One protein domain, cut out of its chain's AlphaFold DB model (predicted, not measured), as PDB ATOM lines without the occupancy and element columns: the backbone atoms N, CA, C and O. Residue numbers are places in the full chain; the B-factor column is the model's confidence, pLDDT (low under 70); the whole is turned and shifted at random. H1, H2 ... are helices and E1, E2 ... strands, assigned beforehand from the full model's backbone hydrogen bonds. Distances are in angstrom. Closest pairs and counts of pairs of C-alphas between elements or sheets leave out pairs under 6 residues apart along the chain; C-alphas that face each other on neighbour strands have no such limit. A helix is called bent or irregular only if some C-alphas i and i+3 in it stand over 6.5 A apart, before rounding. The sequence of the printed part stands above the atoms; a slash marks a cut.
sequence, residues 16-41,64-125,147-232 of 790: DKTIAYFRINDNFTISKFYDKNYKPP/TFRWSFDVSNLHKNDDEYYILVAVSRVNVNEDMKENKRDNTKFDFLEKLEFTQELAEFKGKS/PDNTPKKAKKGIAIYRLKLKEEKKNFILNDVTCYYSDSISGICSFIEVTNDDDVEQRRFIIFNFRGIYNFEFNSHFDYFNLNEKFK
ATOM      1  N   ASP A  16     211.596 207.338 198.370       65.56
ATOM      2  CA  ASP A  16     210.459 208.265 198.452       65.56
ATOM      3  C   ASP A  16     209.563 208.284 197.195       65.56
ATOM      4  O   ASP A  16     208.593 209.039 197.126       65.56
ATOM      5  N   LYS A  17     209.885 207.475 196.175       71.81
ATOM      6  CA  LYS A  17     209.282 207.534 194.829       71.81
ATOM      7  C   LYS A  17     208.712 206.197 194.379       71.81
ATOM      8  O   LYS A  17     209.322 205.149 194.571       71.81
ATOM      9  N   THR A  18     207.599 206.259 193.647       76.75
ATOM     10  CA  THR A  18     206.934 205.110 193.017       76.75
ATOM     11  C   THR A  18     207.897 204.303 192.136       76.75
ATOM     12  O   THR A  18     208.305 204.744 191.054       76.75
ATOM     13  N   ILE A  19     208.252 203.093 192.573       77.06
ATOM     14  CA  ILE A  19     209.095 202.164 191.803       77.06
ATOM     15  C   ILE A  19     208.288 201.549 190.654       77.06
ATOM     16  O   ILE A  19     208.730 201.594 189.506       77.06
ATOM     17  N   ALA A  20     207.094 201.043 190.961       78.25
ATOM     18  CA  ALA A  20     206.169 200.391 190.041       78.25
ATOM     19  C   ALA A  20     204.717 200.623 190.494       78.25
ATOM     20  O   ALA A  20     204.479 200.931 191.662       78.25
ATOM     21  N   TYR A  21     203.757 200.447 189.586       81.19
ATOM     22  CA  TYR A  21     202.332 200.385 189.905       81.19
ATOM     23  C   TYR A  21     201.681 199.317 189.019       81.19
ATOM     24  O   TYR A  21     201.801 199.379 187.793       81.19
ATOM     25  N   PHE A  22     201.001 198.337 189.617       81.81
ATOM     26  CA  PHE A  22     200.378 197.230 188.889       81.81
ATOM     27  C   PHE A  22     199.143 196.666 189.604       81.81
ATOM     28  O   PHE A  22     198.985 196.827 190.813       81.81
ATOM     29  N   ARG A  23     198.257 196.012 188.843       81.19
ATOM     30  CA  ARG A  23     197.069 195.304 189.347       81.19
ATOM     31  C   ARG A  23     197.321 193.798 189.368       81.19
ATOM     32  O   ARG A  23     197.715 193.229 188.352       81.19
ATOM     33  N   ILE A  24     197.028 193.174 190.504       83.12
ATOM     34  CA  ILE A  24     197.014 191.720 190.707       83.12
ATOM     35  C   ILE A  24     195.561 191.223 190.623       83.12
ATOM     36  O   ILE A  24     194.635 191.932 191.023       83.12
ATOM     37  N   ASN A  25     195.367 190.016 190.096       81.12
ATOM     38  CA  ASN A  25     194.084 189.316 190.029       81.12
ATOM     39  C   ASN A  25     193.925 188.265 191.151       81.12
ATOM     40  O   ASN A  25     194.897 187.825 191.757       81.12
ATOM     41  N   ASP A  26     192.705 187.759 191.349       81.25
ATOM     42  CA  ASP A  26     192.383 186.687 192.311       81.25
ATOM     43  C   ASP A  26     193.073 185.329 192.053       81.25
ATOM     44  O   ASP A  26     193.070 184.456 192.921       81.25
ATOM     45  N   ASN A  27     193.671 185.144 190.873       77.31
ATOM     46  CA  ASN A  27     194.538 184.016 190.513       77.31
ATOM     47  C   ASN A  27     196.037 184.387 190.513       77.31
ATOM     48  O   ASN A  27     196.830 183.679 189.905       77.31
ATOM     49  N   PHE A  28     196.411 185.496 191.158       81.69
ATOM     50  CA  PHE A  28     197.776 186.026 191.280       81.69
ATOM     51  C   PHE A  28     198.466 186.444 189.967       81.69
ATOM     52  O   PHE A  28     199.633 186.830 189.987       81.69
ATOM     53  N   THR A  29     197.774 186.464 188.823       79.12
ATOM     54  CA  THR A  29     198.363 187.052 187.608       79.12
ATOM     55  C   THR A  29     198.337 188.579 187.674       79.12
ATOM     56  O   THR A  29     197.384 189.185 188.177       79.12
ATOM     57  N   ILE A  30     199.381 189.226 187.150       79.19
ATOM     58  CA  ILE A  30     199.402 190.682 186.963       79.19
ATOM     59  C   ILE A  30     198.583 191.005 185.709       79.19
ATOM     60  O   ILE A  30     198.959 190.610 184.608       79.19
ATOM     61  N   SER A  31     197.464 191.720 185.855       77.38
ATOM     62  CA  SER A  31     196.595 192.083 184.721       77.38
ATOM     63  C   SER A  31     197.030 193.349 183.992       77.38
ATOM     64  O   SER A  31     196.778 193.469 182.795       77.38
ATOM     65  N   LYS A  32     197.642 194.313 184.692       75.50
ATOM     66  CA  LYS A  32     198.054 195.590 184.093       75.50
ATOM     67  C   LYS A  32     199.148 196.285 184.900       75.50
ATOM     68  O   LYS A  32     199.007 196.436 186.113       75.50
ATOM     69  N   PHE A  33     200.179 196.779 184.214       79.00
ATOM     70  CA  PHE A  33     201.077 197.827 184.717       79.00
ATOM     71  C   PHE A  33     200.528 199.210 184.335       79.00
ATOM     72  O   PHE A  33     199.909 199.373 183.283       79.00
ATOM     73  N   TYR A  34     200.746 200.207 185.191       79.12
ATOM     74  CA  TYR A  34     200.281 201.582 184.997       79.12
ATOM     75  C   TYR A  34     201.476 202.547 185.016       79.12
ATOM     76  O   TYR A  34     202.540 202.238 185.553       79.12
ATOM     77  N   ASP A  35     201.291 203.743 184.454       74.75
ATOM     78  CA  ASP A  35     202.271 204.829 184.552       74.75
ATOM     79  C   ASP A  35     202.539 205.195 186.028       74.75
ATOM     80  O   ASP A  35     201.621 205.201 186.849       74.75
ATOM     81  N   LYS A  36     203.782 205.555 186.375       71.50
ATOM     82  CA  LYS A  36     204.171 205.977 187.737       71.50
ATOM     83  C   LYS A  36     203.396 207.201 188.248       71.50
ATOM     84  O   LYS A  36     203.343 207.420 189.455       71.50
ATOM     85  N   ASN A  37     202.819 207.991 187.342       70.81
ATOM     86  CA  ASN A  37     201.982 209.156 187.629       70.81
ATOM     87  C   ASN A  37     200.486 208.810 187.777       70.81
ATOM     88  O   ASN A  37     199.677 209.708 188.028       70.81
ATOM     89  N   TYR A  38     200.095 207.541 187.603       73.88
ATOM     90  CA  TYR A  38     198.716 207.099 187.788       73.88
ATOM     91  C   TYR A  38     198.269 207.320 189.235       73.88
ATOM     92  O   TYR A  38     198.911 206.869 190.183       73.88
ATOM     93  N   LYS A  39     197.136 208.006 189.400       69.06
ATOM     94  CA  LYS A  39     196.479 208.176 190.695       69.06
ATOM     95  C   LYS A  39     195.322 207.181 190.779       69.06
ATOM     96  O   LYS A  39     194.373 207.345 190.007       69.06
ATOM     97  N   PRO A  40     195.362 206.177 191.675       65.69
ATOM     98  CA  PRO A  40     194.186 205.359 191.930       65.69
ATOM     99  C   PRO A  40     193.004 206.211 192.411       65.69
ATOM    100  O   PRO A  40     193.214 207.268 193.017       65.69
ATOM    101  N   PRO A  41     191.758 205.748 192.201       68.75
ATOM    102  CA  PRO A  41     190.636 206.254 192.982       68.75
ATOM    103  C   PRO A  41     190.919 206.039 194.483       68.75
ATOM    104  O   PRO A  41     191.537 205.033 194.846       68.75
ATOM    105  N   THR A  64     184.507 184.297 202.713       73.31
ATOM    106  CA  THR A  64     185.275 183.038 202.592       73.31
ATOM    107  C   THR A  64     186.796 183.251 202.508       73.31
ATOM    108  O   THR A  64     187.562 182.400 202.970       73.31
ATOM    109  N   PHE A  65     187.246 184.380 201.948       82.88
ATOM    110  CA  PHE A  65     188.661 184.676 201.705       82.88
ATOM    111  C   PHE A  65     189.086 186.027 202.287       82.88
ATOM    112  O   PHE A  65     188.295 186.965 202.358       82.88
ATOM    113  N   ARG A  66     190.365 186.145 202.653       87.62
ATOM    114  CA  ARG A  66     191.036 187.416 202.969       87.62
ATOM    115  C   ARG A  66     192.382 187.498 202.264       87.62
ATOM    116  O   ARG A  66     192.877 186.499 201.755       87.62
ATOM    117  N   TRP A  67     192.987 188.678 202.277       88.00
ATOM    118  CA  TRP A  67     194.319 188.899 201.729       88.00
ATOM    119  C   TRP A  67     195.319 189.236 202.837       88.00
ATOM    120  O   TRP A  67     194.996 189.968 203.771       88.00
ATOM    121  N   SER A  68     196.528 188.700 202.711       89.56
ATOM    122  CA  SER A  68     197.730 189.136 203.425       89.56
ATOM    123  C   SER A  68     198.752 189.579 202.388       89.56
ATOM    124  O   SER A  68     198.817 188.981 201.314       89.56
ATOM    125  N   PHE A  69     199.563 190.584 202.698       90.56
ATOM    126  CA  PHE A  69     200.749 190.906 201.911       90.56
ATOM    127  C   PHE A  69     201.887 191.352 202.827       90.56
ATOM    128  O   PHE A  69     201.626 191.805 203.941       90.56
ATOM    129  N   ASP A  70     203.123 191.217 202.355       87.81
ATOM    130  CA  ASP A  70     204.311 191.796 202.990       87.81
ATOM    131  C   ASP A  70     205.366 192.156 201.928       87.81
ATOM    132  O   ASP A  70     205.314 191.653 200.799       87.81
ATOM    133  N   VAL A  71     206.300 193.046 202.265       87.50
ATOM    134  CA  VAL A  71     207.304 193.599 201.342       87.50
ATOM    135  C   VAL A  71     208.677 193.594 202.009       87.50
ATOM    136  O   VAL A  71     208.830 194.141 203.096       87.50
ATOM    137  N   SER A  72     209.673 192.992 201.355       83.81
ATOM    138  CA  SER A  72     211.050 192.963 201.863       83.81
ATOM    139  C   SER A  72     211.722 194.340 201.792       83.81
ATOM    140  O   SER A  72     211.276 195.240 201.071       83.81
ATOM    141  N   ASN A  73     212.861 194.494 202.467       79.88
ATOM    142  CA  ASN A  73     213.743 195.629 202.209       79.88
ATOM    143  C   ASN A  73     214.368 195.542 200.801       79.88
ATOM    144  O   ASN A  73     214.255 194.542 200.083       79.88
ATOM    145  N   LEU A  74     215.064 196.612 200.407       81.50
ATOM    146  CA  LEU A  74     215.875 196.637 199.192       81.50
ATOM    147  C   LEU A  74     217.103 195.732 199.359       81.50
ATOM    148  O   LEU A  74     218.061 196.095 200.041       81.50
ATOM    149  N   HIS A  75     217.112 194.596 198.673       77.50
ATOM    150  CA  HIS A  75     218.289 193.742 198.577       77.50
ATOM    151  C   HIS A  75     219.196 194.201 197.430       77.50
ATOM    152  O   HIS A  75     218.723 194.643 196.380       77.50
ATOM    153  N   LYS A  76     220.509 194.037 197.605       76.94
ATOM    154  CA  LYS A  76     221.509 194.160 196.540       76.94
ATOM    155  C   LYS A  76     222.234 192.828 196.372       76.94
ATOM    156  O   LYS A  76     222.640 192.231 197.368       76.94
ATOM    157  N   ASN A  77     222.411 192.389 195.131       68.94
ATOM    158  CA  ASN A  77     223.259 191.255 194.782       68.94
ATOM    159  C   ASN A  77     224.003 191.589 193.476       68.94
ATOM    160  O   ASN A  77     223.380 191.945 192.477       68.94
ATOM    161  N   ASP A  78     225.337 191.559 193.520       70.75
ATOM    162  CA  ASP A  78     226.222 192.180 192.522       70.75
ATOM    163  C   ASP A  78     225.813 193.635 192.187       70.75
ATOM    164  O   ASP A  78     225.689 194.462 193.095       70.75
ATOM    165  N   ASP A  79     225.610 193.968 190.909       68.56
ATOM    166  CA  ASP A  79     225.151 195.287 190.438       68.56
ATOM    167  C   ASP A  79     223.616 195.392 190.324       68.56
ATOM    168  O   ASP A  79     223.083 196.405 189.861       68.56
ATOM    169  N   GLU A  80     222.889 194.358 190.752       76.00
ATOM    170  CA  GLU A  80     221.441 194.254 190.607       76.00
ATOM    171  C   GLU A  80     220.725 194.418 191.953       76.00
ATOM    172  O   GLU A  80     221.176 193.955 193.004       76.00
ATOM    173  N   TYR A  81     219.583 195.102 191.924       85.00
ATOM    174  CA  TYR A  81     218.789 195.402 193.111       85.00
ATOM    175  C   TYR A  81     217.450 194.662 193.049       85.00
ATOM    176  O   TYR A  81     216.884 194.486 191.971       85.00
ATOM    177  N   TYR A  82     216.923 194.240 194.195       85.00
ATOM    178  CA  TYR A  82     215.723 193.409 194.277       85.00
ATOM    179  C   TYR A  82     214.808 193.860 195.419       85.00
ATOM    180  O   TYR A  82     215.282 194.238 196.488       85.00
ATOM    181  N   ILE A  83     213.495 193.776 195.198       87.56
ATOM    182  CA  ILE A  83     212.470 193.834 196.250       87.56
ATOM    183  C   ILE A  83     211.535 192.641 196.051       87.56
ATOM    184  O   ILE A  83     211.138 192.345 194.921       87.56
ATOM    185  N   LEU A  84     211.172 191.965 197.139       87.31
ATOM    186  CA  LEU A  84     210.164 190.912 197.141       87.31
ATOM    187  C   LEU A  84     208.828 191.473 197.629       87.31
ATOM    188  O   LEU A  84     208.770 192.176 198.635       87.31
ATOM    189  N   VAL A  85     207.743 191.119 196.942       89.56
ATOM    190  CA  VAL A  85     206.370 191.383 197.392       89.56
ATOM    191  C   VAL A  85     205.650 190.049 197.521       89.56
ATOM    192  O   VAL A  85     205.394 189.386 196.518       89.56
ATOM    193  N   ALA A  86     205.324 189.646 198.744       90.12
ATOM    194  CA  ALA A  86     204.530 188.455 199.015       90.12
ATOM    195  C   ALA A  86     203.050 188.821 199.127       90.12
ATOM    196  O   ALA A  86     202.705 189.828 199.740       90.12
ATOM    197  N   VAL A  87     202.171 187.992 198.565       91.00
ATOM    198  CA  VAL A  87     200.714 188.164 198.617       91.00
ATOM    199  C   VAL A  87     200.055 186.797 198.800       91.00
ATOM    200  O   VAL A  87     200.234 185.915 197.965       91.00
ATOM    201  N   SER A  88     199.256 186.607 199.852       90.50
ATOM    202  CA  SER A  88     198.479 185.380 200.088       90.50
ATOM    203  C   SER A  88     196.974 185.641 200.076       90.50
ATOM    204  O   SER A  88     196.489 186.575 200.715       90.50
ATOM    205  N   ARG A  89     196.236 184.769 199.380       89.81
ATOM    206  CA  ARG A  89     194.768 184.716 199.345       89.81
ATOM    207  C   ARG A  89     194.323 183.625 200.316       89.81
ATOM    208  O   ARG A  89     194.297 182.439 199.984       89.81
ATOM    209  N   VAL A  90     194.056 184.045 201.547       88.62
ATOM    210  CA  VAL A  90     193.824 183.218 202.734       88.62
ATOM    211  C   VAL A  90     192.424 182.619 202.718       88.62
ATOM    212  O   VAL A  90     191.448 183.366 202.775       88.62
ATOM    213  N   ASN A  91     192.301 181.287 202.703       88.00
ATOM    214  CA  ASN A  91     191.016 180.627 202.961       88.00
ATOM    215  C   ASN A  91     190.727 180.659 204.466       88.00
ATOM    216  O   ASN A  91     191.290 179.879 205.242       88.00
ATOM    217  N   VAL A  92     189.828 181.556 204.878       84.69
ATOM    218  CA  VAL A  92     189.550 181.831 206.294       84.69
ATOM    219  C   VAL A  92     189.050 180.577 207.010       84.69
ATOM    220  O   VAL A  92     189.460 180.306 208.133       84.69
ATOM    221  N   ASN A  93     188.203 179.776 206.359       81.12
ATOM    222  CA  ASN A  93     187.595 178.605 206.988       81.12
ATOM    223  C   ASN A  93     188.476 177.348 206.951       81.12
ATOM    224  O   ASN A  93     188.141 176.383 207.624       81.12
ATOM    225  N   GLU A  94     189.564 177.322 206.176       80.19
ATOM    226  CA  GLU A  94     190.424 176.136 206.012       80.19
ATOM    227  C   GLU A  94     191.789 176.290 206.688       80.19
ATOM    228  O   GLU A  94     192.303 175.327 207.258       80.19
ATOM    229  N   ASP A  95     192.366 177.492 206.638       84.94
ATOM    230  CA  ASP A  95     193.701 177.770 207.168       84.94
ATOM    231  C   ASP A  95     193.657 178.670 208.422       84.94
ATOM    232  O   ASP A  95     194.619 178.690 209.182       84.94
ATOM    233  N   MET A  96     192.543 179.364 208.709       85.00
ATOM    234  CA  MET A  96     192.391 180.249 209.884       85.00
ATOM    235  C   MET A  96     191.265 179.827 210.855       85.00
ATOM    236  O   MET A  96     190.785 180.663 211.619       85.00
ATOM    237  N   LYS A  97     190.837 178.552 210.841       81.31
ATOM    238  CA  LYS A  97     189.872 177.960 211.798       81.31
ATOM    239  C   LYS A  97     190.174 176.484 212.102       81.31
ATOM    240  O   LYS A  97     190.822 175.802 211.307       81.31
ATOM    241  N   GLU A  98     189.666 175.968 213.226       71.38
ATOM    242  CA  GLU A  98     189.777 174.544 213.584       71.38
ATOM    243  C   GLU A  98     188.777 173.655 212.814       71.38
ATOM    244  O   GLU A  98     187.617 173.506 213.205       71.38
ATOM    245  N   ASN A  99     189.240 172.963 211.769       63.72
ATOM    246  CA  ASN A  99     188.444 171.936 211.087       63.72
ATOM    247  C   ASN A  99     188.722 170.533 211.640       63.72
ATOM    248  O   ASN A  99     189.576 169.801 211.138       63.72
ATOM    249  N   LYS A 100     187.904 170.108 212.614       55.28
ATOM    250  CA  LYS A 100     187.942 168.785 213.291       55.28
ATOM    251  C   LYS A 100     187.792 167.548 212.380       55.28
ATOM    252  O   LYS A 100     187.682 166.434 212.884       55.28
ATOM    253  N   ARG A 101     187.747 167.721 211.054       50.72
ATOM    254  CA  ARG A 101     187.600 166.655 210.046       50.72
ATOM    255  C   ARG A 101     188.832 166.459 209.151       50.72
ATOM    256  O   ARG A 101     188.942 165.393 208.560       50.72
ATOM    257  N   ASP A 102     189.754 167.427 209.079       50.62
ATOM    258  CA  ASP A 102     190.797 167.467 208.031       50.62
ATOM    259  C   ASP A 102     192.246 167.334 208.534       50.62
ATOM    260  O   ASP A 102     193.175 167.283 207.722       50.62
ATOM    261  N   ASN A 103     192.474 167.267 209.852       48.78
ATOM    262  CA  ASN A 103     193.828 167.252 210.432       48.78
ATOM    263  C   ASN A 103     194.711 166.117 209.875       48.78
ATOM    264  O   ASN A 103     195.863 166.354 209.525       48.78
ATOM    265  N   THR A 104     194.157 164.914 209.688       46.66
ATOM    266  CA  THR A 104     194.882 163.730 209.184       46.66
ATOM    267  C   THR A 104     195.378 163.840 207.739       46.66
ATOM    268  O   THR A 104     196.149 162.987 207.306       46.66
ATOM    269  N   LYS A 105     194.960 164.860 206.974       47.03
ATOM    270  CA  LYS A 105     195.325 165.018 205.556       47.03
ATOM    271  C   LYS A 105     196.467 166.018 205.311       47.03
ATOM    272  O   LYS A 105     197.015 166.045 204.217       47.03
ATOM    273  N   PHE A 106     196.826 166.830 206.310       48.69
ATOM    274  CA  PHE A 106     197.795 167.938 206.183       48.69
ATOM    275  C   PHE A 106     199.161 167.677 206.839       48.69
ATOM    276  O   PHE A 106     200.063 168.510 206.730       48.69
ATOM    277  N   ASP A 107     199.335 166.532 207.499       46.50
ATOM    278  CA  ASP A 107     200.640 166.090 208.012       46.50
ATOM    279  C   ASP A 107     201.451 165.287 206.970       46.50
ATOM    280  O   ASP A 107     202.571 164.885 207.248       46.50
ATOM    281  N   PHE A 108     200.922 165.137 205.746       46.72
ATOM    282  CA  PHE A 108     201.586 164.546 204.568       46.72
ATOM    283  C   PHE A 108     202.119 165.593 203.559       46.72
ATOM    284  O   PHE A 108     202.382 165.271 202.402       46.72
ATOM    285  N   LEU A 109     202.270 166.861 203.961       52.38
ATOM    286  CA  LEU A 109     202.869 167.917 203.128       52.38
ATOM    287  C   LEU A 109     204.410 167.830 203.138       52.38
ATOM    288  O   LEU A 109     205.081 168.746 203.600       52.38
ATOM    289  N   GLU A 110     204.967 166.717 202.650       45.72
ATOM    290  CA  GLU A 110     206.421 166.452 202.659       45.72
ATOM    291  C   GLU A 110     207.229 167.288 201.652       45.72
ATOM    292  O   GLU A 110     208.451 167.347 201.756       45.72
ATOM    293  N   LYS A 111     206.566 167.945 200.691       53.25
ATOM    294  CA  LYS A 111     207.136 168.960 199.791       53.25
ATOM    295  C   LYS A 111     206.067 169.975 199.419       53.25
ATOM    296  O   LYS A 111     204.920 169.608 199.162       53.25
ATOM    297  N   LEU A 112     206.453 171.245 199.383       58.66
ATOM    298  CA  LEU A 112     205.593 172.347 198.967       58.66
ATOM    299  C   LEU A 112     206.383 173.214 197.989       58.66
ATOM    300  O   LEU A 112     207.238 174.005 198.383       58.66
ATOM    301  N   GLU A 113     206.118 172.974 196.710       56.75
ATOM    302  CA  GLU A 113     206.821 173.566 195.576       56.75
ATOM    303  C   GLU A 113     206.063 174.809 195.073       56.75
ATOM    304  O   GLU A 113     204.829 174.898 195.169       56.75
ATOM    305  N   PHE A 114     206.813 175.777 194.548       63.06
ATOM    306  CA  PHE A 114     206.286 176.964 193.876       63.06
ATOM    307  C   PHE A 114     206.490 176.836 192.365       63.06
ATOM    308  O   PHE A 114     207.597 176.573 191.896       63.06
ATOM    309  N   THR A 115     205.439 177.096 191.592       63.66
ATOM    310  CA  THR A 115     205.523 177.235 190.135       63.66
ATOM    311  C   THR A 115     206.088 178.612 189.797       63.66
ATOM    312  O   THR A 115     205.591 179.619 190.305       63.66
ATOM    313  N   GLN A 116     207.107 178.670 188.939       62.50
ATOM    314  CA  GLN A 116     207.682 179.923 188.440       62.50
ATOM    315  C   GLN A 116     206.964 180.379 187.161       62.50
ATOM    316  O   GLN A 116     206.857 179.621 186.198       62.50
ATOM    317  N   GLU A 117     206.536 181.641 187.124       61.69
ATOM    318  CA  GLU A 117     205.988 182.312 185.941       61.69
ATOM    319  C   GLU A 117     206.729 183.642 185.714       61.69
ATOM    320  O   GLU A 117     206.780 184.499 186.599       61.69
ATOM    321  N   LEU A 118     207.321 183.842 184.531       51.28
ATOM    322  CA  LEU A 118     207.918 185.132 184.153       51.28
ATOM    323  C   LEU A 118     206.863 186.046 183.520       51.28
ATOM    324  O   LEU A 118     206.159 185.639 182.595       51.28
ATOM    325  N   ALA A 119     206.818 187.304 183.959       53.50
ATOM    326  CA  ALA A 119     205.991 188.350 183.367       53.50
ATOM    327  C   ALA A 119     206.894 189.401 182.696       53.50
ATOM    328  O   ALA A 119     207.217 190.421 183.303       53.50
ATOM    329  N   GLU A 120     207.306 189.145 181.446       46.62
ATOM    330  CA  GLU A 120     208.259 189.990 180.703       46.62
ATOM    331  C   GLU A 120     207.852 191.480 180.672       46.62
ATOM    332  O   GLU A 120     206.975 191.895 179.903       46.62
ATOM    333  N   PHE A 121     208.549 192.325 181.437       45.66
ATOM    334  CA  PHE A 121     208.329 193.771 181.417       45.66
ATOM    335  C   PHE A 121     209.097 194.444 180.262       45.66
ATOM    336  O   PHE A 121     210.209 194.949 180.415       45.66
ATOM    337  N   LYS A 122     208.499 194.471 179.065       45.28
ATOM    338  CA  LYS A 122     209.106 195.080 177.864       45.28
ATOM    339  C   LYS A 122     208.962 196.609 177.830       45.28
ATOM    340  O   LYS A 122     208.149 197.168 177.094       45.28
ATOM    341  N   GLY A 123     209.801 197.295 178.606       39.44
ATOM    342  CA  GLY A 123     209.976 198.748 178.519       39.44
ATOM    343  C   GLY A 123     210.528 199.187 177.153       39.44
ATOM    344  O   GLY A 123     211.557 198.686 176.703       39.44
ATOM    345  N   LYS A 124     209.865 200.143 176.482       35.66
ATOM    346  CA  LYS A 124     210.298 200.663 175.168       35.66
ATOM    347  C   LYS A 124     211.636 201.409 175.256       35.66
ATOM    348  O   LYS A 124     211.688 202.555 175.705       35.66
ATOM    349  N   SER A 125     212.702 200.809 174.731       30.66
ATOM    350  CA  SER A 125     213.998 201.462 174.538       30.66
ATOM    351  C   SER A 125     214.048 202.262 173.226       30.66
ATOM    352  O   SER A 125     214.392 201.718 172.182       30.66
ATOM    353  N   PRO A 147     201.192 183.061 178.984       34.72
ATOM    354  CA  PRO A 147     200.969 181.689 178.523       34.72
ATOM    355  C   PRO A 147     199.609 181.143 178.994       34.72
ATOM    356  O   PRO A 147     199.277 181.223 180.175       34.72
ATOM    357  N   ASP A 148     198.816 180.567 178.086       37.47
ATOM    358  CA  ASP A 148     197.423 180.182 178.365       37.47
ATOM    359  C   ASP A 148     197.296 178.834 179.108       37.47
ATOM    360  O   ASP A 148     196.920 177.808 178.542       37.47
ATOM    361  N   ASN A 149     197.624 178.846 180.404       39.53
ATOM    362  CA  ASN A 149     197.433 177.736 181.348       39.53
ATOM    363  C   ASN A 149     196.464 178.136 182.479       39.53
ATOM    364  O   ASN A 149     196.790 178.094 183.663       39.53
ATOM    365  N   THR A 150     195.249 178.557 182.119       36.06
ATOM    366  CA  THR A 150     194.257 179.118 183.058       36.06
ATOM    367  C   THR A 150     193.827 178.171 184.203       36.06
ATOM    368  O   THR A 150     193.148 177.163 183.964       36.06
ATOM    369  N   PRO A 151     194.065 178.525 185.488       37.66
ATOM    370  CA  PRO A 151     193.430 177.859 186.624       37.66
ATOM    371  C   PRO A 151     191.952 178.276 186.693       37.66
ATOM    372  O   PRO A 151     191.621 179.388 187.099       37.66
ATOM    373  N   LYS A 152     191.034 177.387 186.294       52.59
ATOM    374  CA  LYS A 152     189.612 177.721 186.033       52.59
ATOM    375  C   LYS A 152     188.741 178.107 187.249       52.59
ATOM    376  O   LYS A 152     187.524 178.184 187.105       52.59
ATOM    377  N   LYS A 153     189.323 178.339 188.434       54.00
ATOM    378  CA  LYS A 153     188.675 178.956 189.612       54.00
ATOM    379  C   LYS A 153     189.712 179.668 190.485       54.00
ATOM    380  O   LYS A 153     190.816 179.162 190.656       54.00
ATOM    381  N   ALA A 154     189.313 180.777 191.109       57.81
ATOM    382  CA  ALA A 154     190.115 181.486 192.106       57.81
ATOM    383  C   ALA A 154     190.265 180.656 193.399       57.81
ATOM    384  O   ALA A 154     189.344 180.574 194.220       57.81
ATOM    385  N   LYS A 155     191.426 180.014 193.565       70.81
ATOM    386  CA  LYS A 155     191.780 179.178 194.724       70.81
ATOM    387  C   LYS A 155     192.334 180.007 195.891       70.81
ATOM    388  O   LYS A 155     192.533 181.215 195.779       70.81
ATOM    389  N   LYS A 156     192.604 179.345 197.019       85.12
ATOM    390  CA  LYS A 156     193.559 179.863 198.009       85.12
ATOM    391  C   LYS A 156     194.981 179.843 197.427       85.12
ATOM    392  O   LYS A 156     195.211 179.250 196.372       85.12
ATOM    393  N   GLY A 157     195.929 180.467 198.113       86.12
ATOM    394  CA  GLY A 157     197.344 180.286 197.793       86.12
ATOM    395  C   GLY A 157     198.231 181.422 198.264       86.12
ATOM    396  O   GLY A 157     197.812 182.294 199.038       86.12
ATOM    397  N   ILE A 158     199.448 181.435 197.740       88.06
ATOM    398  CA  ILE A 158     200.428 182.491 197.947       88.06
ATOM    399  C   ILE A 158     201.283 182.705 196.699       88.06
ATOM    400  O   ILE A 158     201.705 181.739 196.066       88.06
ATOM    401  N   ALA A 159     201.534 183.968 196.366       88.00
ATOM    402  CA  ALA A 159     202.459 184.381 195.324       88.00
ATOM    403  C   ALA A 159     203.551 185.305 195.877       88.00
ATOM    404  O   ALA A 159     203.312 186.067 196.817       88.00
ATOM    405  N   ILE A 160     204.737 185.249 195.276       87.94
ATOM    406  CA  ILE A 160     205.887 186.097 195.592       87.94
ATOM    407  C   ILE A 160     206.378 186.724 194.288       87.94
ATOM    408  O   ILE A 160     206.807 186.015 193.377       87.94
ATOM    409  N   TYR A 161     206.325 188.050 194.199       86.88
ATOM    410  CA  TYR A 161     206.822 188.812 193.057       86.88
ATOM    411  C   TYR A 161     208.236 189.313 193.355       86.88
ATOM    412  O   TYR A 161     208.432 190.147 194.242       86.88
ATOM    413  N   ARG A 162     209.221 188.830 192.596       86.94
ATOM    414  CA  ARG A 162     210.595 189.344 192.583       86.94
ATOM    415  C   ARG A 162     210.664 190.525 191.618       86.94
ATOM    416  O   ARG A 162     210.715 190.331 190.403       86.94
ATOM    417  N   LEU A 163     210.664 191.740 192.162       87.94
ATOM    418  CA  LEU A 163     210.847 192.985 191.417       87.94
ATOM    419  C   LEU A 163     212.349 193.227 191.231       87.94
ATOM    420  O   LEU A 163     213.038 193.601 192.183       87.94
ATOM    421  N   LYS A 164     212.861 193.022 190.016       87.06
ATOM    422  CA  LYS A 164     214.264 193.286 189.669       87.06
ATOM    423  C   LYS A 164     214.423 194.748 189.256       87.06
ATOM    424  O   LYS A 164     213.713 195.230 188.372       87.06
ATOM    425  N   LEU A 165     215.343 195.458 189.900       86.12
ATOM    426  CA  LEU A 165     215.514 196.907 189.825       86.12
ATOM    427  C   LEU A 165     216.910 197.290 189.325       86.12
ATOM    428  O   LEU A 165     217.911 196.643 189.633       86.12
ATOM    429  N   LYS A 166     216.970 198.408 188.600       82.56
ATOM    430  CA  LYS A 166     218.199 199.029 188.101       82.56
ATOM    431  C   LYS A 166     218.338 200.442 188.669       82.56
ATOM    432  O   LYS A 166     217.364 201.197 188.690       82.56
ATOM    433  N   GLU A 167     219.537 200.809 189.114       79.75
ATOM    434  CA  GLU A 167     219.830 202.166 189.588       79.75
ATOM    435  C   GLU A 167     220.192 203.088 188.410       79.75
ATOM    436  O   GLU A 167     221.162 202.855 187.692       79.75
ATOM    437  N   GLU A 168     219.437 204.175 188.227       74.31
ATOM    438  CA  GLU A 168     219.748 205.221 187.251       74.31
ATOM    439  C   GLU A 168     219.624 206.620 187.870       74.31
ATOM    440  O   GLU A 168     218.572 207.032 188.366       74.31
ATOM    441  N   LYS A 169     220.721 207.391 187.820       67.12
ATOM    442  CA  LYS A 169     220.789 208.794 188.280       67.12
ATOM    443  C   LYS A 169     220.248 208.998 189.713       67.12
ATOM    444  O   LYS A 169     219.570 209.991 189.975       67.12
ATOM    445  N   LYS A 170     220.570 208.076 190.634       64.62
ATOM    446  CA  LYS A 170     220.080 208.022 192.031       64.62
ATOM    447  C   LYS A 170     218.562 207.787 192.177       64.62
ATOM    448  O   LYS A 170     217.936 208.321 193.090       64.62
ATOM    449  N   ASN A 171     217.955 207.020 191.273       69.62
ATOM    450  CA  ASN A 171     216.590 206.502 191.413       69.62
ATOM    451  C   ASN A 171     216.563 205.032 190.970       69.62
ATOM    452  O   ASN A 171     217.390 204.622 190.159       69.62
ATOM    453  N   PHE A 172     215.579 204.265 191.442       78.69
ATOM    454  CA  PHE A 172     215.362 202.887 190.997       78.69
ATOM    455  C   PHE A 172     214.293 202.810 189.900       78.69
ATOM    456  O   PHE A 172     213.221 203.423 189.988       78.69
ATOM    457  N   ILE A 173     214.588 202.037 188.858       79.88
ATOM    458  CA  ILE A 173     213.691 201.733 187.740       79.88
ATOM    459  C   ILE A 173     213.417 200.227 187.751       79.88
ATOM    460  O   ILE A 173     214.340 199.433 187.927       79.88
ATOM    461  N   LEU A 174     212.150 199.836 187.578       81.44
ATOM    462  CA  LEU A 174     211.772 198.434 187.409       81.44
ATOM    463  C   LEU A 174     212.321 197.912 186.076       81.44
ATOM    464  O   LEU A 174     212.082 198.521 185.034       81.44
ATOM    465  N   ASN A 175     213.044 196.798 186.131       82.50
ATOM    466  CA  ASN A 175     213.667 196.156 184.980       82.50
ATOM    467  C   ASN A 175     212.921 194.879 184.567       82.50
ATOM    468  O   ASN A 175     212.703 194.678 183.379       82.50
ATOM    469  N   ASP A 176     212.537 194.029 185.526       81.31
ATOM    470  CA  ASP A 176     211.841 192.760 185.261       81.31
ATOM    471  C   ASP A 176     211.014 192.286 186.476       81.31
ATOM    472  O   ASP A 176     211.244 192.751 187.600       81.31
ATOM    473  N   VAL A 177     210.059 191.372 186.259       82.12
ATOM    474  CA  VAL A 177     209.199 190.788 187.305       82.12
ATOM    475  C   VAL A 177     209.067 189.269 187.139       82.12
ATOM    476  O   VAL A 177     208.441 188.774 186.202       82.12
ATOM    477  N   THR A 178     209.597 188.520 188.108       82.69
ATOM    478  CA  THR A 178     209.356 187.070 188.234       82.69
ATOM    479  C   THR A 178     208.264 186.815 189.271       82.69
ATOM    480  O   THR A 178     208.300 187.421 190.341       82.69
ATOM    481  N   CYS A 179     207.315 185.922 188.994       82.94
ATOM    482  CA  CYS A 179     206.315 185.452 189.952       82.94
ATOM    483  C   CYS A 179     206.606 183.999 190.356       82.94
ATOM    484  O   CYS A 179     206.929 183.165 189.510       82.94
ATOM    485  N   TYR A 180     206.450 183.690 191.640       81.31
ATOM    486  CA  TYR A 180     206.439 182.329 192.174       81.31
ATOM    487  C   TYR A 180     205.096 182.092 192.858       81.31
ATOM    488  O   TYR A 180     204.751 182.866 193.746       81.31
ATOM    489  N   TYR A 181     204.355 181.040 192.503       82.12
ATOM    490  CA  TYR A 181     203.010 180.765 193.033       82.12
ATOM    491  C   TYR A 181     202.843 179.331 193.566       82.12
ATOM    492  O   TYR A 181     203.317 178.376 192.953       82.12
ATOM    493  N   SER A 182     202.104 179.161 194.670       79.31
ATOM    494  CA  SER A 182     201.612 177.858 195.145       79.31
ATOM    495  C   SER A 182     200.171 177.963 195.673       79.31
ATOM    496  O   SER A 182     199.832 178.898 196.401       79.31
ATOM    497  N   ASP A 183     199.304 177.003 195.329       77.75
ATOM    498  CA  ASP A 183     197.882 176.962 195.737       77.75
ATOM    499  C   ASP A 183     197.617 176.123 197.005       77.75
ATOM    500  O   ASP A 183     196.512 176.107 197.554       77.75
ATOM    501  N   SER A 184     198.650 175.422 197.469       74.94
ATOM    502  CA  SER A 184     198.610 174.395 198.512       74.94
ATOM    503  C   SER A 184     198.428 174.955 199.931       74.94
ATOM    504  O   SER A 184     197.728 174.361 200.760       74.94
ATOM    505  N   ILE A 185     199.004 176.126 200.208       80.50
ATOM    506  CA  ILE A 185     198.973 176.810 201.504       80.50
ATOM    507  C   ILE A 185     198.506 178.256 201.357       80.50
ATOM    508  O   ILE A 185     198.811 178.937 200.380       80.50
ATOM    509  N   SER A 186     197.787 178.744 202.363       87.19
ATOM    510  CA  SER A 186     197.533 180.168 202.537       87.19
ATOM    511  C   SER A 186     197.658 180.571 204.010       87.19
ATOM    512  O   SER A 186     197.571 179.725 204.909       87.19
ATOM    513  N   GLY A 187     197.904 181.855 204.269       89.00
ATOM    514  CA  GLY A 187     198.034 182.378 205.629       89.00
ATOM    515  C   GLY A 187     198.540 183.817 205.686       89.00
ATOM    516  O   GLY A 187     198.599 184.508 204.673       89.00
ATOM    517  N   ILE A 188     198.912 184.272 206.881       88.94
ATOM    518  CA  ILE A 188     199.625 185.543 207.041       88.94
ATOM    519  C   ILE A 188     201.052 185.314 206.555       88.94
ATOM    520  O   ILE A 188     201.780 184.537 207.166       88.94
ATOM    521  N   CYS A 189     201.430 185.950 205.456       89.44
ATOM    522  CA  CYS A 189     202.794 185.938 204.944       89.44
ATOM    523  C   CYS A 189     203.623 187.041 205.609       89.44
ATOM    524  O   CYS A 189     203.098 188.135 205.814       89.44
ATOM    525  N   SER A 190     204.897 186.780 205.902       85.56
ATOM    526  CA  SER A 190     205.831 187.831 206.308       85.56
ATOM    527  C   SER A 190     207.284 187.530 205.938       85.56
ATOM    528  O   SER A 190     207.711 186.371 205.971       85.56
ATOM    529  N   PHE A 191     208.032 188.580 205.605       83.06
ATOM    530  CA  PHE A 191     209.490 188.561 205.521       83.06
ATOM    531  C   PHE A 191     210.082 188.982 206.868       83.06
ATOM    532  O   PHE A 191     209.686 189.995 207.438       83.06
ATOM    533  N   ILE A 192     211.049 188.217 207.373       73.94
ATOM    534  CA  ILE A 192     211.776 188.553 208.603       73.94
ATOM    535  C   ILE A 192     213.241 188.744 208.242       73.94
ATOM    536  O   ILE A 192     213.877 187.825 207.726       73.94
ATOM    537  N   GLU A 193     213.768 189.931 208.519       67.38
ATOM    538  CA  GLU A 193     215.149 190.303 208.223       67.38
ATOM    539  C   GLU A 193     215.869 190.691 209.514       67.38
ATOM    540  O   GLU A 193     215.521 191.685 210.151       67.38
ATOM    541  N   VAL A 194     216.878 189.908 209.902       56.28
ATOM    542  CA  VAL A 194     217.599 190.084 211.170       56.28
ATOM    543  C   VAL A 194     219.069 190.360 210.880       56.28
ATOM    544  O   VAL A 194     219.809 189.465 210.480       56.28
ATOM    545  N   THR A 195     219.514 191.593 211.114       49.12
ATOM    546  CA  THR A 195     220.943 191.927 211.162       49.12
ATOM    547  C   THR A 195     221.541 191.411 212.468       49.12
ATOM    548  O   THR A 195     221.218 191.923 213.543       49.12
ATOM    549  N   ASN A 196     222.404 190.400 212.384       48.38
ATOM    550  CA  ASN A 196     223.141 189.885 213.539       48.38
ATOM    551  C   ASN A 196     224.290 190.818 213.972       48.38
ATOM    552  O   ASN A 196     224.668 191.743 213.263       48.38
ATOM    553  N   ASP A 197     224.903 190.505 215.120       41.12
ATOM    554  CA  ASP A 197     226.075 191.178 215.725       41.12
ATOM    555  C   ASP A 197     227.310 191.317 214.806       41.12
ATOM    556  O   ASP A 197     228.256 192.024 215.153       41.12
ATOM    557  N   ASP A 198     227.309 190.589 213.689       42.31
ATOM    558  CA  ASP A 198     228.362 190.501 212.678       42.31
ATOM    559  C   ASP A 198     227.846 190.953 211.289       42.31
ATOM    560  O   ASP A 198     228.336 190.482 210.268       42.31
ATOM    561  N   ASP A 199     226.802 191.795 211.264       43.06
ATOM    562  CA  ASP A 199     226.145 192.408 210.092       43.06
ATOM    563  C   ASP A 199     225.627 191.452 208.994       43.06
ATOM    564  O   ASP A 199     225.153 191.881 207.940       43.06
ATOM    565  N   VAL A 200     225.627 190.143 209.252       42.19
ATOM    566  CA  VAL A 200     224.929 189.149 208.430       42.19
ATOM    567  C   VAL A 200     223.421 189.394 208.525       42.19
ATOM    568  O   VAL A 200     222.822 189.193 209.583       42.19
ATOM    569  N   GLU A 201     222.809 189.806 207.412       50.47
ATOM    570  CA  GLU A 201     221.354 189.845 207.238       50.47
ATOM    571  C   GLU A 201     220.812 188.414 207.101       50.47
ATOM    572  O   GLU A 201     220.852 187.831 206.019       50.47
ATOM    573  N   GLN A 202     220.283 187.841 208.187       55.56
ATOM    574  CA  GLN A 202     219.422 186.660 208.098       55.56
ATOM    575  C   GLN A 202     218.126 187.049 207.390       55.56
ATOM    576  O   GLN A 202     217.575 188.117 207.667       55.56
ATOM    577  N   ARG A 203     217.603 186.182 206.520       68.38
ATOM    578  CA  ARG A 203     216.365 186.431 205.772       68.38
ATOM    579  C   ARG A 203     215.468 185.198 205.861       68.38
ATOM    580  O   ARG A 203     215.868 184.112 205.455       68.38
ATOM    581  N   ARG A 204     214.259 185.359 206.400       72.81
ATOM    582  CA  ARG A 204     213.234 184.308 206.523       72.81
ATOM    583  C   ARG A 204     212.010 184.710 205.704       72.81
ATOM    584  O   ARG A 204     211.624 185.878 205.734       72.81
ATOM    585  N   PHE A 205     211.343 183.756 205.056       83.19
ATOM    586  CA  PHE A 205     209.970 183.948 204.577       83.19
ATOM    587  C   PHE A 205     209.052 182.963 205.293       83.19
ATOM    588  O   PHE A 205     209.286 181.756 205.260       83.19
ATOM    589  N   ILE A 206     208.033 183.475 205.981       84.94
ATOM    590  CA  ILE A 206     207.181 182.672 206.861       84.94
ATOM    591  C   ILE A 206     205.709 182.848 206.504       84.94
ATOM    592  O   ILE A 206     205.240 183.958 206.253       84.94
ATOM    593  N   ILE A 207     204.962 181.744 206.548       86.94
ATOM    594  CA  ILE A 207     203.498 181.749 206.537       86.94
ATOM    595  C   ILE A 207     202.984 181.276 207.901       86.94
ATOM    596  O   ILE A 207     203.333 180.191 208.367       86.94
ATOM    597  N   PHE A 208     202.118 182.069 208.527       87.56
ATOM    598  CA  PHE A 208     201.424 181.732 209.772       87.56
ATOM    599  C   PHE A 208     199.963 181.386 209.479       87.56
ATOM    600  O   PHE A 208     199.248 182.171 208.848       87.56
ATOM    601  N   ASN A 209     199.490 180.236 209.959       88.19
ATOM    602  CA  ASN A 209     198.075 179.866 209.912       88.19
ATOM    603  C   ASN A 209     197.701 178.997 211.129       88.19
ATOM    604  O   ASN A 209     198.572 178.596 211.893       88.19
ATOM    605  N   PHE A 210     196.420 178.689 211.342       83.75
ATOM    606  CA  PHE A 210     195.934 177.980 212.540       83.75
ATOM    607  C   PHE A 210     196.681 176.667 212.861       83.75
ATOM    608  O   PHE A 210     196.739 176.238 214.018       83.75
ATOM    609  N   ARG A 211     197.243 176.006 211.844       80.94
ATOM    610  CA  ARG A 211     197.895 174.695 211.948       80.94
ATOM    611  C   ARG A 211     199.368 174.789 212.359       80.94
ATOM    612  O   ARG A 211     199.916 173.785 212.813       80.94
ATOM    613  N   GLY A 212     200.004 175.953 212.213       82.56
ATOM    614  CA  GLY A 212     201.414 176.156 212.541       82.56
ATOM    615  C   GLY A 212     202.099 177.257 211.731       82.56
ATOM    616  O   GLY A 212     201.467 178.122 211.123       82.56
ATOM    617  N   ILE A 213     203.426 177.201 211.759       84.94
ATOM    618  CA  ILE A 213     204.349 178.198 211.218       84.94
ATOM    619  C   ILE A 213     205.166 177.506 210.129       84.94
ATOM    620  O   ILE A 213     205.794 176.486 210.398       84.94
ATOM    621  N   TYR A 214     205.155 178.031 208.912       83.06
ATOM    622  CA  TYR A 214     205.747 177.384 207.742       83.06
ATOM    623  C   TYR A 214     206.901 178.243 207.232       83.06
ATOM    624  O   TYR A 214     206.671 179.383 206.830       83.06
ATOM    625  N   ASN A 215     208.124 177.719 207.295       81.00
ATOM    626  CA  ASN A 215     209.356 178.427 206.956       81.00
ATOM    627  C   ASN A 215     209.846 178.056 205.554       81.00
ATOM    628  O   ASN A 215     210.031 176.875 205.251       81.00
ATOM    629  N   PHE A 216     210.093 179.069 204.730       79.12
ATOM    630  CA  PHE A 216     210.498 178.925 203.340       79.12
ATOM    631  C   PHE A 216     211.941 179.369 203.132       79.12
ATOM    632  O   PHE A 216     212.336 180.461 203.538       79.12
ATOM    633  N   GLU A 217     212.700 178.512 202.459       72.12
ATOM    634  CA  GLU A 217     214.083 178.740 202.061       72.12
ATOM    635  C   GLU A 217     214.156 179.189 200.597       72.12
ATOM    636  O   GLU A 217     213.408 178.710 199.740       72.12
ATOM    637  N   PHE A 218     215.074 180.115 200.333       73.50
ATOM    638  CA  PHE A 218     215.378 180.705 199.033       73.50
ATOM    639  C   PHE A 218     216.882 180.998 198.958       73.50
ATOM    640  O   PHE A 218     217.546 181.144 199.982       73.50
ATOM    641  N   ASN A 219     217.434 181.098 197.747       70.25
ATOM    642  CA  ASN A 219     218.823 181.518 197.543       70.25
ATOM    643  C   ASN A 219     218.961 183.055 197.512       70.25
ATOM    644  O   ASN A 219     217.988 183.785 197.333       70.25
ATOM    645  N   SER A 220     220.199 183.552 197.578       65.94
ATOM    646  CA  SER A 220     220.546 184.985 197.520       65.94
ATOM    647  C   SER A 220     220.108 185.731 196.245       65.94
ATOM    648  O   SER A 220     220.140 186.964 196.211       65.94
ATOM    649  N   HIS A 221     219.726 185.015 195.185       66.12
ATOM    650  CA  HIS A 221     219.186 185.562 193.933       66.12
ATOM    651  C   HIS A 221     217.649 185.448 193.843       66.12
ATOM    652  O   HIS A 221     217.035 186.033 192.946       66.12
ATOM    653  N   PHE A 222     217.009 184.764 194.798       72.44
ATOM    654  CA  PHE A 222     215.564 184.533 194.882       72.44
ATOM    655  C   PHE A 222     214.991 183.826 193.633       72.44
ATOM    656  O   PHE A 222     213.995 184.256 193.046       72.44
ATOM    657  N   ASP A 223     215.663 182.755 193.196       68.06
ATOM    658  CA  ASP A 223     215.309 181.928 192.028       68.06
ATOM    659  C   ASP A 223     214.318 180.800 192.346       68.06
ATOM    660  O   ASP A 223     213.678 180.260 191.444       68.06
ATOM    661  N   TYR A 224     214.189 180.436 193.623       71.06
ATOM    662  CA  TYR A 224     213.228 179.456 194.119       71.06
ATOM    663  C   TYR A 224     212.761 179.822 195.529       71.06
ATOM    664  O   TYR A 224     213.458 180.525 196.258       71.06
ATOM    665  N   PHE A 225     211.606 179.279 195.914       75.00
ATOM    666  CA  PHE A 225     211.095 179.276 197.282       75.00
ATOM    667  C   PHE A 225     210.594 177.860 197.583       75.00
ATOM    668  O   PHE A 225     209.732 177.356 196.868       75.00
ATOM    669  N   ASN A 226     211.140 177.212 198.611       72.44
ATOM    670  CA  ASN A 226     210.789 175.843 199.006       72.44
ATOM    671  C   ASN A 226     210.412 175.805 200.489       72.44
ATOM    672  O   ASN A 226     211.081 176.440 201.303       72.44
ATOM    673  N   LEU A 227     209.374 175.049 200.865       74.44
ATOM    674  CA  LEU A 227     209.107 174.777 202.283       74.44
ATOM    675  C   LEU A 227     210.251 173.937 202.861       74.44
ATOM    676  O   LEU A 227     210.472 172.815 202.410       74.44
ATOM    677  N   ASN A 228     210.937 174.480 203.864       71.56
ATOM    678  CA  ASN A 228     211.986 173.786 204.605       71.56
ATOM    679  C   ASN A 228     211.386 173.099 205.848       71.56
ATOM    680  O   ASN A 228     211.427 171.876 205.952       71.56
ATOM    681  N   GLU A 229     210.735 173.856 206.745       72.75
ATOM    682  CA  GLU A 229     210.247 173.318 208.027       72.75
ATOM    683  C   GLU A 229     208.869 173.869 208.446       72.75
ATOM    684  O   GLU A 229     208.497 175.002 208.127       72.75
ATOM    685  N   LYS A 230     208.096 173.052 209.182       79.12
ATOM    686  CA  LYS A 230     206.768 173.369 209.744       79.12
ATOM    687  C   LYS A 230     206.819 173.305 211.277       79.12
ATOM    688  O   LYS A 230     206.661 172.234 211.865       79.12
ATOM    689  N   PHE A 231     206.974 174.451 211.933       74.44
ATOM    690  CA  PHE A 231     206.994 174.552 213.395       74.44
ATOM    691  C   PHE A 231     205.579 174.582 213.992       74.44
ATOM    692  O   PHE A 231     204.614 175.068 213.388       74.44
ATOM    693  N   LYS A 232     205.452 174.092 215.229       77.88
ATOM    694  CA  LYS A 232     204.234 174.208 216.048       77.88
ATOM    695  C   LYS A 232     204.320 175.453 216.932       77.88
ATOM    696  O   LYS A 232     205.399 175.818 217.386       77.88
TER     697      LYS A 232
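Overview. This is residues 16 to 41, 64 to 125 and 147 to 232 of the 790 residues of an uncharacterized protein of Rhizophagus irregularis (UniProt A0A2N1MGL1). Two strongly twisted sheets stand partly face to face as a sandwich: a larger one built on the long strands E5, E7 and E8, with E3, E4 and E6 at its edges, and a smaller one of E9, E10, E11 and E12. A small hairpin of E1 and E2 stays apart from both sheets, and a long unnamed stretch, residues 96 to 114, leads from the short H1 to E6. The printed part has 174 residues, with E1 to E5, then H1, then E6 to E12 along the chain; the class is mostly strand, and the neighbour strands are antiparallel. The whole is compact, with a radius of gyration of the C-alphas of 17.4 A and spans of 57 by 46 by 30 A.

Arrangement. E1, residues 22 to 24, and E2, residues 30 to 33, form a hairpin, with N 23 and O 32 2.9 A apart, within hydrogen-bond range. E5, residues 80 to 91, has E3, residues 65 to 71, and E4, residues 75 to 77, on one side, and E7, residues 157 to 168, on the other side. Pairs within hydrogen-bond range are N 68 and O 88 at 2.9 A for E3, N 75 and O 82 at 2.9 A for E4, and N 85 and O 161 at 3.0 A for E7. H1, residues 92 to 95, only grazes both sheets; it is too short for an O i to N i+4 pair, and its one O i to N i+3 pair is not within range. E8, residues 171 to 182, forms a hairpin with E7, with N 160 and O 180 at 2.8 A, and bends by 58 degrees at residue 175. E6, residues 115 to 118, is on the other side of E8, with N 117 and O 179 at 2.9 A. E9, residues 188 to 195, E10, residues 201 to 209, E11, residues 212 to 217, and E12, residues 226 to 231, form a meander, each strand the antiparallel neighbour of the one before; N 190 and O 206, N 207 and O 214, and N 215 and O 229 are each 2.9 A apart. Between the sheets, the closest C-alphas of E3 and E9 are those of Asp 70 and Ser 190, 5.4 A apart.

Along the chain. E1 begins at C-alpha 22, (200.378, 197.230, 188.889). From first to last C-alpha E5 is 35.6 A long, E7 35.1 A, E8 32.5 A and E10 25.5 A. E12 ends at C-alpha 231, (206.994, 174.552, 213.395).

Size, cuts and confidence. The C-alphas farthest apart are those of Arg 101 and Lys 169, 57.9 A. Residues 42 to 63 and 126 to 146 are not printed; the gaps between C-alphas are 25.7 A and 24.0 A. The link from H1 to E6 is long. Mean pLDDT of the printed part is 71.9, and 58 residues are under 70, among them 99 to 125 and 193 to 203.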